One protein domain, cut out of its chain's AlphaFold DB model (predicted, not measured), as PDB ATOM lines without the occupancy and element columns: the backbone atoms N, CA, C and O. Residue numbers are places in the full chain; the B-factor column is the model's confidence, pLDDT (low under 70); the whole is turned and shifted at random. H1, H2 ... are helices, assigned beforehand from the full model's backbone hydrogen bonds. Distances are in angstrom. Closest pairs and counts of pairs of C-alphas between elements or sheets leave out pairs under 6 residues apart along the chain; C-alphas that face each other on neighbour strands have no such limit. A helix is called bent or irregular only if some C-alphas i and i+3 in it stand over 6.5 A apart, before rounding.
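AT A GLANCE: This is residues 35 to 139 of the 203 residues of an uncharacterized protein of Oscillospiraceae bacterium (UniProt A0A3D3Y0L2). Two long helices, H1 and H2, lie side by side as a helical hairpin, and the shorter H3 and H4 pack on H2 toward its two ends, with a long loop, residues 101 to 113, between them. H5 turns off after H4 at the far end from H3 and extends the length, meeting H2 only near Leu 63. The printed part has 105 residues with five named helices, H1 to H5 in order, and no named strand; its class is all helix. It is loose, with a radius of gyration of the C-alphas of 16.4 A, and elongated, spanning 54 by 29 by 21 A.

HOW THE PARTS SIT: H1, residues 35 to 59, touches H2, residues 63 to 87, at a shallow tilt of 13 degrees, opposite ways; their closest C-alphas, Met 50 and Leu 73, are 5.0 A apart. H2 is the hub, touching four other helices. H2 touches H3, residues 89 to 100, with residues 80 to 85 alone, at a shallow tilt of 27 degrees, opposite ways; the closest C-alphas, Cys 84 and Tyr 91, are 4.8 A apart. H2 and H3 form a second helical hairpin. H1 and H3 only just touch, with 3 pairs of C-alphas within 8 A, the closest being Ile 35 and Tyr 91 at 7.2 A. H1, H2 and H3 are an up-and-down bundle, each running against the one before it. H4, residues 114 to 125, touches residues 67 to 74 of H2 at a steep tilt of 41 degrees, opposite ways; the closest C-alphas, Leu 70 and Phe 116, are 6.4 A apart. H5, residues 127 to 139, only just touches H2, with 3 pairs of C-alphas within 8 A; the closest, Leu 63 and Asn 131, are 7.2 A apart. H4 and H5 are close but not clearly touching, about perpendicular at 73 degrees. H3 and H4 are apart. Every O i to N i+4 pair is within hydrogen-bond range in H2, H3, H4 and H5, and 16 of 21 are in H1.

IN THESE COORDINATES: H1 begins at C-alpha 35 (227.312, 154.088, 325.625) and is 35.0 A long, with a kink of 47 degrees near residue 44; it is only just irregular, with C-alphas 55 and 58 6.55 A apart. H2 is 36.4 A long and ends at C-alpha 87 (232.695, 150.316, 318.821). H3 measures 14.7 A, H4 16.5 A and H5 18.3 A, ending at C-alpha 139 (266.959, 188.471, 312.471).

THE WHOLE: The C-alphas farthest apart, Pro 89 and Ser 139, are 54.3 A apart. The printed part has no cut. The link from H3 to H4, 13 residues, is long; the other three links are tight. Mean pLDDT of the printed part is 95.6, and no printed residue is under 70.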
ATOM      1  N   ILE A  35     226.730 153.141 326.582       91.44
ATOM      2  CA  ILE A  35     227.312 154.088 325.625       91.44
ATOM      3  C   ILE A  35     227.945 155.258 326.373       91.44
ATOM      4  O   ILE A  35     229.118 155.554 326.156       91.44
ATOM      5  N   TYR A  36     227.212 155.893 327.289       92.94
ATOM      6  CA  TYR A  36     227.728 157.026 328.054       92.94
ATOM      7  C   TYR A  36     228.969 156.656 328.877       92.94
ATOM      8  O   TYR A  36     229.958 157.392 328.875       92.94
ATOM      9  N   ALA A  37     228.950 155.507 329.558       94.94
ATOM     10  CA  ALA A  37     230.088 155.037 330.342       94.94
ATOM     11  C   ALA A  37     231.330 154.812 329.465       94.94
ATOM     12  O   ALA A  37     232.436 155.197 329.850       94.94
ATOM     13  N   THR A  38     231.139 154.236 328.277       95.56
ATOM     14  CA  THR A  38     232.215 153.981 327.313       95.56
ATOM     15  C   THR A  38     232.736 155.278 326.703       95.56
ATOM     16  O   THR A  38     233.946 155.493 326.698       95.56
ATOM     17  N   VAL A  39     231.853 156.189 326.276       96.19
ATOM     18  CA  VAL A  39     232.231 157.522 325.773       96.19
ATOM     19  C   VAL A  39     233.074 158.251 326.809       96.19
ATOM     20  O   VAL A  39     234.195 158.661 326.518       96.19
ATOM     21  N   LYS A  40     232.590 158.337 328.048       96.25
ATOM     22  CA  LYS A  40     233.285 159.029 329.135       96.25
ATOM     23  C   LYS A  40     234.668 158.446 329.429       96.25
ATOM     24  O   LYS A  40     235.587 159.182 329.778       96.25
ATOM     25  N   LYS A  41     234.813 157.123 329.340       97.12
ATOM     26  CA  LYS A  41     236.055 156.426 329.689       97.12
ATOM     27  C   LYS A  41     237.069 156.400 328.547       97.12
ATOM     28  O   LYS A  41     238.260 156.524 328.811       97.12
ATOM     29  N   GLU A  42     236.618 156.189 327.314       96.31
ATOM     30  CA  GLU A  42     237.494 155.866 326.180       96.31
ATOM     31  C   GLU A  42     237.558 156.964 325.119       96.31
ATOM     32  O   GLU A  42     238.598 157.111 324.486       96.31
ATOM     33  N   ILE A  43     236.481 157.729 324.920       97.56
ATOM     34  CA  ILE A  43     236.387 158.730 323.846       97.56
ATOM     35  C   ILE A  43     236.684 160.135 324.381       97.56
ATOM     36  O   ILE A  43     237.522 160.843 323.829       97.56
ATOM     37  N   GLN A  44     236.074 160.516 325.502       97.38
ATOM     38  CA  GLN A  44     236.198 161.856 326.075       97.38
ATOM     39  C   GLN A  44     237.647 162.283 326.388       97.38
ATOM     40  O   GLN A  44     237.973 163.448 326.168       97.38
ATOM     41  N   PRO A  45     238.558 161.406 326.862       98.25
ATOM     42  CA  PRO A  45     239.963 161.784 327.014       98.25
ATOM     43  C   PRO A  45     240.603 162.233 325.692       98.25
ATOM     44  O   PRO A  45     241.280 163.254 325.662       98.25
ATOM     45  N   MET A  46     240.317 161.530 324.593       98.25
ATOM     46  CA  MET A  46     240.817 161.883 323.262       98.25
ATOM     47  C   MET A  46     240.173 163.178 322.747       98.25
ATOM     48  O   MET A  46     240.846 164.009 322.141       98.25
ATOM     49  N   GLU A  47     238.877 163.383 323.005       98.06
ATOM     50  CA  GLU A  47     238.190 164.644 322.688       98.06
ATOM     51  C   GLU A  47     238.823 165.823 323.435       98.06
ATOM     52  O   GLU A  47     239.062 166.876 322.845       98.06
ATOM     53  N   ASN A  48     239.151 165.641 324.717       98.12
ATOM     54  CA  ASN A  48     239.845 166.655 325.506       98.12
ATOM     55  C   ASN A  48     241.220 166.974 324.911       98.12
ATOM     56  O   ASN A  48     241.562 168.148 324.800       98.12
ATOM     57  N   ASP A  49     241.985 165.966 324.487       97.44
ATOM     58  CA  ASP A  49     243.273 166.179 323.819       97.44
ATOM     59  C   ASP A  49     243.103 166.989 322.527       97.44
ATOM     60  O   ASP A  49     243.777 168.002 322.332       97.44
ATOM     61  N   MET A  50     242.133 166.624 321.683       98.06
ATOM     62  CA  MET A  50     241.801 167.359 320.459       98.06
ATOM     63  C   MET A  50     241.437 168.827 320.740       98.06
ATOM     64  O   MET A  50     241.935 169.739 320.071       98.06
ATOM     65  N   VAL A  51     240.590 169.080 321.742       96.94
ATOM     66  CA  VAL A  51     240.191 170.438 322.146       96.94
ATOM     67  C   VAL A  51     241.373 171.210 322.737       96.94
ATOM     68  O   VAL A  51     241.527 172.400 322.457       96.94
ATOM     69  N   ASN A  52     242.255 170.552 323.489       96.81
ATOM     70  CA  ASN A  52     243.470 171.164 324.029       96.81
ATOM     71  C   ASN A  52     244.436 171.579 322.913       96.81
ATOM     72  O   ASN A  52     244.976 172.689 322.960       96.81
ATOM     73  N   TYR A  53     244.612 170.748 321.877       97.25
ATOM     74  CA  TYR A  53     245.380 171.140 320.695       97.25
ATOM     75  C   TYR A  53     244.779 172.384 320.041       97.25
ATOM     76  O   TYR A  53     245.509 173.351 319.814       97.25
ATOM     77  N   ALA A  54     243.457 172.409 319.843       96.56
ATOM     78  CA  ALA A  54     242.754 173.554 319.266       96.56
ATOM     79  C   ALA A  54     242.952 174.840 320.083       96.56
ATOM     80  O   ALA A  54     243.293 175.885 319.529       96.56
ATOM     81  N   ALA A  55     242.793 174.767 321.407       95.50
ATOM     82  CA  ALA A  55     242.970 175.909 322.302       95.50
ATOM     83  C   ALA A  55     244.411 176.450 322.270       95.50
ATOM     84  O   ALA A  55     244.632 177.665 322.326       95.50
ATOM     85  N   SER A  56     245.396 175.557 322.123       95.19
ATOM     86  CA  SER A  56     246.814 175.923 322.110       95.19
ATOM     87  C   SER A  56     247.237 176.734 320.880       95.19
ATOM     88  O   SER A  56     248.216 177.480 320.970       95.19
ATOM     89  N   LEU A  57     246.505 176.647 319.758       94.88
ATOM     90  CA  LEU A  57     246.859 177.300 318.489       94.88
ATOM     91  C   LEU A  57     247.013 178.818 318.623       94.88
ATOM     92  O   LEU A  57     247.889 179.401 317.990       94.88
ATOM     93  N   SER A  58     246.211 179.466 319.470       88.81
ATOM     94  CA  SER A  58     246.290 180.917 319.705       88.81
ATOM     95  C   SER A  58     247.640 181.373 320.286       88.81
ATOM     96  O   SER A  58     248.067 182.501 320.052       88.81
ATOM     97  N   GLY A  59     248.334 180.488 321.012       85.19
ATOM     98  CA  GLY A  59     249.638 180.756 321.619       85.19
ATOM     99  C   GLY A  59     250.838 180.325 320.769       85.19
ATOM    100  O   GLY A  59     251.977 180.632 321.127       85.19
ATOM    101  N   LYS A  60     250.624 179.612 319.655       89.62
ATOM    102  CA  LYS A  60     251.709 179.130 318.788       89.62
ATOM    103  C   LYS A  60     252.177 180.244 317.859       89.62
ATOM    104  O   LYS A  60     251.569 180.495 316.822       89.62
ATOM    105  N   LYS A  61     253.268 180.908 318.246       85.31
ATOM    106  CA  LYS A  61     253.900 181.961 317.436       85.31
ATOM    107  C   LYS A  61     254.776 181.413 316.314       85.31
ATOM    108  O   LYS A  61     254.887 182.060 315.283       85.31
ATOM    109  N   ARG A  62     255.408 180.258 316.536       92.31
ATOM    110  CA  ARG A  62     256.285 179.635 315.545       92.31
ATOM    111  C   ARG A  62     255.473 178.825 314.550       92.31
ATOM    112  O   ARG A  62     254.588 178.069 314.957       92.31
ATOM    113  N   LEU A  63     255.828 178.927 313.272       94.50
ATOM    114  CA  LEU A  63     255.160 178.200 312.194       94.50
ATOM    115  C   LEU A  63     255.200 176.685 312.424       94.50
ATOM    116  O   LEU A  63     254.175 176.019 312.306       94.50
ATOM    117  N   ALA A  64     256.369 176.148 312.789       95.44
ATOM    118  CA  ALA A  64     256.546 174.718 313.038       95.44
ATOM    119  C   ALA A  64     255.622 174.214 314.159       95.44
ATOM    120  O   ALA A  64     254.847 173.289 313.941       95.44
ATOM    121  N   ASP A  65     255.617 174.891 315.312       95.88
ATOM    122  CA  ASP A  65     254.792 174.491 316.458       95.88
ATOM    123  C   ASP A  65     253.285 174.557 316.146       95.88
ATOM    124  O   ASP A  65     252.490 173.822 316.736       95.88
ATOM    125  N   ARG A  66     252.880 175.470 315.251       96.88
ATOM    126  CA  ARG A  66     251.495 175.598 314.786       96.88
ATOM    127  C   ARG A  66     251.108 174.447 313.860       96.88
ATOM    128  O   ARG A  66     250.063 173.840 314.075       96.88
ATOM    129  N   ILE A  67     251.958 174.126 312.882       97.56
ATOM    130  CA  ILE A  67     251.771 172.980 311.979       97.56
ATOM    131  C   ILE A  67     251.675 171.683 312.785       97.56
ATOM    132  O   ILE A  67     250.736 170.914 312.583       97.56
ATOM    133  N   ASP A  68     252.587 171.472 313.734       97.50
ATOM    134  CA  ASP A  68     252.601 170.270 314.568       97.50
ATOM    135  C   ASP A  68     251.300 170.142 315.377       97.50
ATOM    136  O   ASP A  68     250.684 169.078 315.403       97.50
ATOM    137  N   ALA A  69     250.825 171.233 315.992       97.62
ATOM    138  CA  ALA A  69     249.571 171.228 316.747       97.62
ATOM    139  C   ALA A  69     248.344 170.923 315.866       97.62
ATOM    140  O   ALA A  69     247.478 170.152 316.282       97.62
ATOM    141  N   LEU A  70     248.279 171.479 314.649       98.31
ATOM    142  CA  LEU A  70     247.215 171.175 313.683       98.31
ATOM    143  C   LEU A  70     247.236 169.701 313.272       98.31
ATOM    144  O   LEU A  70     246.196 169.048 313.268       98.31
ATOM    145  N   GLN A  71     248.417 169.153 312.982       98.44
ATOM    146  CA  GLN A  71     248.566 167.741 312.630       98.44
ATOM    147  C   GLN A  71     248.110 166.816 313.762       98.44
ATOM    148  O   GLN A  71     247.394 165.849 313.504       98.44
ATOM    149  N   GLN A  72     248.474 167.115 315.013       98.31
ATOM    150  CA  GLN A  72     248.027 166.331 316.169       98.31
ATOM    151  C   GLN A  72     246.511 166.421 316.376       98.31
ATOM    152  O   GLN A  72     245.870 165.400 316.629       98.31
ATOM    153  N   LEU A  73     245.921 167.609 316.211       98.50
ATOM    154  CA  LEU A  73     244.473 167.812 316.283       98.50
ATOM    155  C   LEU A  73     243.745 166.953 315.244       98.50
ATOM    156  O   LEU A  73     242.876 166.161 315.604       98.50
ATOM    157  N   ILE A  74     244.127 167.086 313.971       98.69
ATOM    158  CA  ILE A  74     243.493 166.384 312.847       98.69
ATOM    159  C   ILE A  74     243.662 164.867 313.007       98.69
ATOM    160  O   ILE A  74     242.703 164.110 312.877       98.69
ATOM    161  N   SER A  75     244.864 164.412 313.371       98.50
ATOM    162  CA  SER A  75     245.132 162.996 313.652       98.50
ATOM    163  C   SER A  75     244.249 162.455 314.783       98.50
ATOM    164  O   SER A  75     243.668 161.370 314.667       98.50
ATOM    165  N   THR A  76     244.090 163.224 315.863       98.50
ATOM    166  CA  THR A  76     243.239 162.846 316.998       98.50
ATOM    167  C   THR A  76     241.774 162.750 316.581       98.50
ATOM    168  O   THR A  76     241.131 161.752 316.900       98.50
ATOM    169  N   PHE A  77     241.263 163.708 315.800       98.69
ATOM    170  CA  PHE A  77     239.899 163.675 315.261       98.69
ATOM    171  C   PHE A  77     239.612 162.365 314.510       98.69
ATOM    172  O   PHE A  77     238.664 161.644 314.834       98.69
ATOM    173  N   TYR A  78     240.475 161.992 313.560       98.56
ATOM    174  CA  TYR A  78     240.301 160.757 312.791       98.56
ATOM    175  C   TYR A  78     240.525 159.488 313.621       98.56
ATOM    176  O   TYR A  78     239.909 158.450 313.348       98.56
ATOM    177  N   SER A  79     241.350 159.560 314.664       98.50
ATOM    178  CA  SER A  79     241.528 158.463 315.620       98.50
ATOM    179  C   SER A  79     240.261 158.228 316.445       98.50
ATOM    180  O   SER A  79     239.843 157.080 316.600       98.50
ATOM    181  N   ILE A  80     239.601 159.297 316.906       98.31
ATOM    182  CA  ILE A  80     238.302 159.212 317.590       98.31
ATOM    183  C   ILE A  80     237.255 158.632 316.638       98.31
ATOM    184  O   ILE A  80     236.583 157.666 316.993       98.31
ATOM    185  N   LYS A  81     237.163 159.155 315.407       98.38
ATOM    186  CA  LYS A  81     236.241 158.642 314.382       98.38
ATOM    187  C   LYS A  81     236.407 157.136 314.183       98.38
ATOM    188  O   LYS A  81     235.441 156.380 314.253       98.38
ATOM    189  N   SER A  82     237.650 156.691 313.997       98.38
ATOM    190  CA  SER A  82     237.989 155.277 313.802       98.38
ATOM    191  C   SER A  82     237.618 154.424 315.017       98.38
ATOM    192  O   SER A  82     237.055 153.338 314.869       98.38
ATOM    193  N   LYS A  83     237.871 154.930 316.231       98.06
ATOM    194  CA  LYS A  83     237.482 154.270 317.481       98.06
ATOM    195  C   LYS A  83     235.962 154.127 317.582       98.06
ATOM    196  O   LYS A  83     235.484 153.023 317.830       98.06
ATOM    197  N   CYS A  84     235.203 155.189 317.328       97.81
ATOM    198  CA  CYS A  84     233.741 155.169 317.347       97.81
ATOM    199  C   CYS A  84     233.161 154.182 316.324       97.81
ATOM    200  O   CYS A  84     232.284 153.396 316.671       97.81
ATOM    201  N   ILE A  85     233.704 154.138 315.103       97.88
ATOM    202  CA  ILE A  85     233.320 153.138 314.094       97.88
ATOM    203  C   ILE A  85     233.576 151.713 314.612       97.88
ATOM    204  O   ILE A  85     232.711 150.849 314.480       97.88
ATOM    205  N   SER A  86     234.726 151.467 315.251       97.75
ATOM    206  CA  SER A  86     235.074 150.140 315.784       97.75
ATOM    207  C   SER A  86     234.184 149.674 316.946       97.75
ATOM    208  O   SER A  86     234.022 148.472 317.143       97.75
ATOM    209  N   LEU A  87     233.598 150.609 317.702       96.38
ATOM    210  CA  LEU A  87     232.695 150.316 318.821       96.38
ATOM    211  C   LEU A  87     231.245 150.073 318.365       96.38
ATOM    212  O   LEU A  87     230.453 149.502 319.115       96.38
ATOM    213  N   GLY A  88     230.895 150.474 317.140       96.50
ATOM    214  CA  GLY A  88     229.626 150.153 316.491       96.50
ATOM    215  C   GLY A  88     228.716 151.358 316.208       96.50
ATOM    216  O   GLY A  88     229.049 152.501 316.530       96.50
ATOM    217  N   PRO A  89     227.531 151.115 315.609       96.38
ATOM    218  CA  PRO A  89     226.696 152.166 315.016       96.38
ATOM    219  C   PRO A  89     226.267 153.275 315.980       96.38
ATOM    220  O   PRO A  89     226.187 154.436 315.588       96.38
ATOM    221  N   ALA A  90     226.019 152.942 317.250       95.00
ATOM    222  CA  ALA A  90     225.620 153.929 318.249       95.00
ATOM    223  C   ALA A  90     226.733 154.957 318.535       95.00
ATOM    224  O   ALA A  90     226.459 156.149 318.654       95.00
ATOM    225  N   TYR A  91     227.993 154.516 318.573       96.69
ATOM    226  CA  TYR A  91     229.154 155.386 318.776       96.69
ATOM    227  C   TYR A  91     229.503 156.174 317.518       96.69
ATOM    228  O   TYR A  91     229.889 157.338 317.605       96.69
ATOM    229  N   GLN A  92     229.326 155.570 316.340       97.00
ATOM    230  CA  GLN A  92     229.427 156.293 315.074       97.00
ATOM    231  C   GLN A  92     228.413 157.440 315.017       97.00
ATOM    232  O   GLN A  92     228.787 158.555 314.666       97.00
ATOM    233  N   LYS A  93     227.157 157.191 315.413       95.38
ATOM    234  CA  LYS A  93     226.132 158.235 315.499       95.38
ATOM    235  C   LYS A  93     226.525 159.325 316.497       95.38
ATOM    236  O   LYS A  93     226.440 160.498 316.158       95.38
ATOM    237  N   TYR A  94     227.001 158.945 317.686       95.75
ATOM    238  CA  TYR A  94     227.521 159.901 318.668       95.75
ATOM    239  C   TYR A  94     228.598 160.810 318.057       95.75
ATOM    240  O   TYR A  94     228.491 162.028 318.148       95.75
ATOM    241  N   PHE A  95     229.604 160.239 317.388       97.56
ATOM    242  CA  PHE A  95     230.677 161.027 316.776       97.56
ATOM    243  C   PHE A  95     230.157 161.958 315.677       97.56
ATOM    244  O   PHE A  95     230.485 163.142 315.663       97.56
ATOM    245  N   SER A  96     229.316 161.414 314.798       96.62
ATOM    246  CA  SER A  96     228.660 162.131 313.707       96.62
ATOM    247  C   SER A  96     227.925 163.371 314.223       96.62
ATOM    248  O   SER A  96     228.184 164.475 313.753       96.62
ATOM    249  N   ASP A  97     227.068 163.212 315.235       94.56
ATOM    250  CA  ASP A  97     226.280 164.313 315.803       94.56
ATOM    251  C   ASP A  97     227.152 165.349 316.537       94.56
ATOM    252  O   ASP A  97     226.863 166.545 316.508       94.56
ATOM    253  N   MET A  98     228.205 164.903 317.229       94.88
ATOM    254  CA  MET A  98     229.022 165.778 318.076       94.88
ATOM    255  C   MET A  98     230.094 166.551 317.308       94.88
ATOM    256  O   MET A  98     230.462 167.647 317.730       94.88
ATOM    257  N   TRP A  99     230.610 165.985 316.214       97.12
ATOM    258  CA  TRP A  99     231.841 166.464 315.585       97.12
ATOM    259  C   TRP A  99     231.777 166.605 314.063       97.12
ATOM    260  O   TRP A  99     232.526 167.422 313.532       97.12
ATOM    261  N   GLU A 100     230.926 165.853 313.355       96.38
ATOM    262  CA  GLU A 100     230.852 165.908 311.880       96.38
ATOM    263  C   GLU A 100     229.692 166.761 311.371       96.38
ATOM    264  O   GLU A 100     229.827 167.405 310.336       96.38
ATOM    265  N   HIS A 101     228.587 166.787 312.116       95.56
ATOM    266  CA  HIS A 101     227.369 167.509 311.769       95.56
ATOM    267  C   HIS A 101     227.014 168.547 312.830       95.56
ATOM    268  O   HIS A 101     225.920 168.572 313.393       95.56
ATOM    269  N   MET A 102     227.983 169.403 313.150       92.50
ATOM    270  CA  MET A 102     227.779 170.485 314.098       92.50
ATOM    271  C   MET A 102     226.930 171.598 313.479       92.50
ATOM    272  O   MET A 102     226.965 171.863 312.276       92.50
ATOM    273  N   HIS A 103     226.204 172.312 314.333       91.12
ATOM    274  CA  HIS A 103     225.334 173.410 313.926       91.12
ATOM    275  C   HIS A 103     225.654 174.668 314.731       91.12
ATOM    276  O   HIS A 103     225.822 174.621 315.951       91.12
ATOM    277  N   ASN A 104     225.722 175.817 314.063       86.88
ATOM    278  CA  ASN A 104     225.794 177.119 314.719       86.88
ATOM    279  C   ASN A 104     224.892 178.134 313.994       86.88
ATOM    280  O   ASN A 104     224.232 177.811 313.010       86.88
ATOM    281  N   SER A 105     224.829 179.372 314.487       88.38
ATOM    282  CA  SER A 105     223.955 180.403 313.909       88.38
ATOM    283  C   SER A 105     224.323 180.826 312.479       88.38
ATOM    284  O   SER A 105     223.521 181.488 311.828       88.38
ATOM    285  N   GLN A 106     225.520 180.477 312.001       83.62
ATOM    286  CA  GLN A 106     226.053 180.855 310.690       83.62
ATOM    287  C   GLN A 106     226.093 179.685 309.699       83.62
ATOM    288  O   GLN A 106     225.973 179.913 308.499       83.62
ATOM    289  N   CYS A 107     226.255 178.452 310.182       85.75
ATOM    290  CA  CYS A 107     226.332 177.252 309.364       85.75
ATOM    291  C   CYS A 107     225.438 176.153 309.939       85.75
ATOM    292  O   CYS A 107     225.575 175.752 311.098       85.75
ATOM    293  N   SER A 108     224.524 175.670 309.099       88.56
ATOM    294  CA  SER A 108     223.545 174.652 309.458       88.56
ATOM    295  C   SER A 108     224.088 173.234 309.412       88.56
ATOM    296  O   SER A 108     223.326 172.340 309.729       88.56
ATOM    297  N   ASP A 109     225.327 173.003 308.978       93.38
ATOM    298  CA  ASP A 109     225.983 171.691 308.992       93.38
ATOM    299  C   ASP A 109     227.478 171.876 308.696       93.38
ATOM    300  O   ASP A 109     227.834 172.372 307.624       93.38
ATOM    301  N   PHE A 110     228.353 171.564 309.649       93.88
ATOM    302  CA  PHE A 110     229.799 171.609 309.440       93.88
ATOM    303  C   PHE A 110     230.530 170.593 310.312       93.88
ATOM    304  O   PHE A 110     230.117 170.307 311.440       93.88
ATOM    305  N   SER A 111     231.679 170.134 309.822       96.38
ATOM    306  CA  SER A 111     232.574 169.288 310.593       96.38
ATOM    307  C   SER A 111     233.574 170.147 311.368       96.38
ATOM    308  O   SER A 111     234.118 171.144 310.882       96.38
ATOM    309  N   TYR A 112     233.821 169.767 312.621       96.25
ATOM    310  CA  TYR A 112     234.733 170.473 313.517       96.25
ATOM    311  C   TYR A 112     236.145 170.603 312.930       96.25
ATOM    312  O   TYR A 112     236.825 171.602 313.185       96.25
ATOM    313  N   VAL A 113     236.588 169.598 312.162       97.75
ATOM    314  CA  VAL A 113     237.966 169.501 311.670       97.75
ATOM    315  C   VAL A 113     238.231 170.373 310.440       97.75
ATOM    316  O   VAL A 113     239.365 170.803 310.243       97.75
ATOM    317  N   ASP A 114     237.195 170.716 309.667       96.38
ATOM    318  CA  ASP A 114     237.321 171.288 308.316       96.38
ATOM    319  C   ASP A 114     238.172 172.563 308.290       96.38
ATOM    320  O   ASP A 114     239.076 172.721 307.468       96.38
ATOM    321  N   ARG A 115     237.938 173.471 309.247       95.69
ATOM    322  CA  ARG A 115     238.708 174.723 309.344       95.69
ATOM    323  C   ARG A 115     240.196 174.479 309.598       95.69
ATOM    324  O   ARG A 115     241.024 175.261 309.152       95.69
ATOM    325  N   PHE A 116     240.529 173.422 310.338       98.00
ATOM    326  CA  PHE A 116     241.903 173.106 310.712       98.00
ATOM    327  C   PHE A 116     242.634 172.403 309.573       98.00
ATOM    328  O   PHE A 116     243.817 172.656 309.372       98.00
ATOM    329  N   GLU A 117     241.937 171.559 308.809       98.19
ATOM    330  CA  GLU A 117     242.483 170.969 307.585       98.19
ATOM    331  C   GLU A 117     242.775 172.039 306.540       98.19
ATOM    332  O   GLU A 117     243.857 172.041 305.953       98.19
ATOM    333  N   HIS A 118     241.844 172.979 306.354       97.81
ATOM    334  CA  HIS A 118     242.041 174.107 305.454       97.81
ATOM    335  C   HIS A 118     243.248 174.950 305.875       97.81
ATOM    336  O   HIS A 118     244.145 175.180 305.069       97.81
ATOM    337  N   GLU A 119     243.325 175.321 307.154       97.50
ATOM    338  CA  GLU A 119     244.455 176.084 307.679       97.50
ATOM    339  C   GLU A 119     245.787 175.332 307.511       97.50
ATOM    340  O   GLU A 119     246.783 175.907 307.072       97.50
ATOM    341  N   LEU A 120     245.826 174.029 307.815       98.19
ATOM    342  CA  LEU A 120     247.030 173.223 307.627       98.19
ATOM    343  C   LEU A 120     247.451 173.187 306.151       98.19
ATOM    344  O   LEU A 120     248.643 173.301 305.862       98.19
ATOM    345  N   ALA A 121     246.500 173.044 305.227       98.25
ATOM    346  CA  ALA A 121     246.779 173.052 303.796       98.25
ATOM    347  C   ALA A 121     247.396 174.386 303.350       98.25
ATOM    348  O   ALA A 121     248.451 174.374 302.716       98.25
ATOM    349  N   GLU A 122     246.818 175.519 303.759       97.38
ATOM    350  CA  GLU A 122     247.347 176.853 303.446       97.38
ATOM    351  C   GLU A 122     248.766 177.062 303.998       97.38
ATOM    352  O   GLU A 122     249.649 177.575 303.302       97.38
ATOM    353  N   LEU A 123     249.019 176.634 305.242       96.88
ATOM    354  CA  LEU A 123     250.343 176.743 305.864       96.88
ATOM    355  C   LEU A 123     251.388 175.871 305.164       96.88
ATOM    356  O   LEU A 123     252.552 176.261 305.074       96.88
ATOM    357  N   LEU A 124     251.000 174.683 304.696       97.12
ATOM    358  CA  LEU A 124     251.897 173.780 303.978       97.12
ATOM    359  C   LEU A 124     252.179 174.267 302.554       97.12
ATOM    360  O   LEU A 124     253.329 174.185 302.121       97.12
ATOM    361  N   GLU A 125     251.174 174.804 301.860       97.69
ATOM    362  CA  GLU A 125     251.315 175.383 300.520       97.69
ATOM    363  C   GLU A 125     252.290 176.568 300.522       97.69
ATOM    364  O   GLU A 125     253.186 176.633 299.684       97.69
ATOM    365  N   ASN A 126     252.196 177.437 301.533       96.19
ATOM    366  CA  ASN A 126     253.016 178.648 301.663       96.19
ATOM    367  C   ASN A 126     254.218 178.471 302.608       96.19
ATOM    368  O   ASN A 126     254.819 179.439 303.087       96.19
ATOM    369  N   LYS A 127     254.576 177.223 302.939       94.50
ATOM    370  CA  LYS A 127     255.554 176.918 303.995       94.50
ATOM    371  C   LYS A 127     256.905 177.583 303.751       94.50
ATOM    372  O   LYS A 127     257.590 177.963 304.701       94.50
ATOM    373  N   LYS A 128     257.334 177.684 302.492       95.06
ATOM    374  CA  LYS A 128     258.639 178.253 302.142       95.06
ATOM    375  C   LYS A 128     258.670 179.758 302.401       95.06
ATOM    376  O   LYS A 128     259.599 180.229 303.056       95.06
ATOM    377  N   GLU A 129     257.667 180.491 301.921       95.75
ATOM    378  CA  GLU A 129     257.537 181.934 302.128       95.75
ATOM    379  C   GLU A 129     257.407 182.258 303.617       95.75
ATOM    380  O   GLU A 129     258.138 183.104 304.129       95.75
ATOM    381  N   LEU A 130     256.546 181.531 304.335       94.81
ATOM    382  CA  LEU A 130     256.317 181.750 305.764       94.81
ATOM    383  C   LEU A 130     257.580 181.505 306.600       94.81
ATOM    384  O   LEU A 130     257.885 182.297 307.490       94.81
ATOM    385  N   ASN A 131     258.365 180.467 306.289       94.94
ATOM    386  CA  ASN A 131     259.656 180.242 306.951       94.94
ATOM    387  C   ASN A 131     260.656 181.371 306.674       94.94
ATOM    388  O   ASN A 131     261.389 181.777 307.575       94.94
ATOM    389  N   ALA A 132     260.703 181.884 305.442       94.75
ATOM    390  CA  ALA A 132     261.576 183.004 305.106       94.75
ATOM    391  C   ALA A 132     261.172 184.278 305.866       94.75
ATOM    392  O   ALA A 132     262.040 184.976 306.391       94.75
ATOM    393  N   MET A 133     259.868 184.547 305.981       93.75
ATOM    394  CA  MET A 133     259.343 185.662 306.774       93.75
ATOM    395  C   MET A 133     259.652 185.510 308.265       93.75
ATOM    396  O   MET A 133     260.088 186.472 308.890       93.75
ATOM    397  N   GLU A 134     259.479 184.314 308.835       94.62
ATOM    398  CA  GLU A 134     259.813 184.040 310.239       94.62
ATOM    399  C   GLU A 134     261.313 184.244 310.507       94.62
ATOM    400  O   GLU A 134     261.687 184.924 311.462       94.62
ATOM    401  N   ALA A 135     262.182 183.723 309.637       94.62
ATOM    402  CA  ALA A 135     263.628 183.901 309.754       94.62
ATOM    403  C   ALA A 135     264.037 185.379 309.654       94.62
ATOM    404  O   ALA A 135     264.847 185.858 310.456       94.62
ATOM    405  N   LEU A 136     263.445 186.120 308.708       95.38
ATOM    406  CA  LEU A 136     263.655 187.559 308.584       95.38
ATOM    407  C   LEU A 136     263.215 188.275 309.864       95.38
ATOM    408  O   LEU A 136     264.005 189.027 310.431       95.38
ATOM    409  N   TYR A 137     262.015 187.988 310.368       95.38
ATOM    410  CA  TYR A 137     261.499 188.578 311.602       95.38
ATOM    411  C   TYR A 137     262.440 188.347 312.788       95.38
ATOM    412  O   TYR A 137     262.775 189.302 313.487       95.38
ATOM    413  N   ILE A 138     262.925 187.116 312.985       93.81
ATOM    414  CA  ILE A 138     263.880 186.782 314.053       93.81
ATOM    415  C   ILE A 138     265.154 187.626 313.919       93.81
ATOM    416  O   ILE A 138     265.582 188.246 314.893       93.81
ATOM    417  N   SER A 139     265.726 187.706 312.714       95.19
ATOM    418  CA  SER A 139     266.959 188.471 312.471       95.19
ATOM    419  C   SER A 139     266.799 189.976 312.731       95.19
ATOM    420  O   SER A 139     267.694 190.625 313.278       95.19
TER     421      SER A 139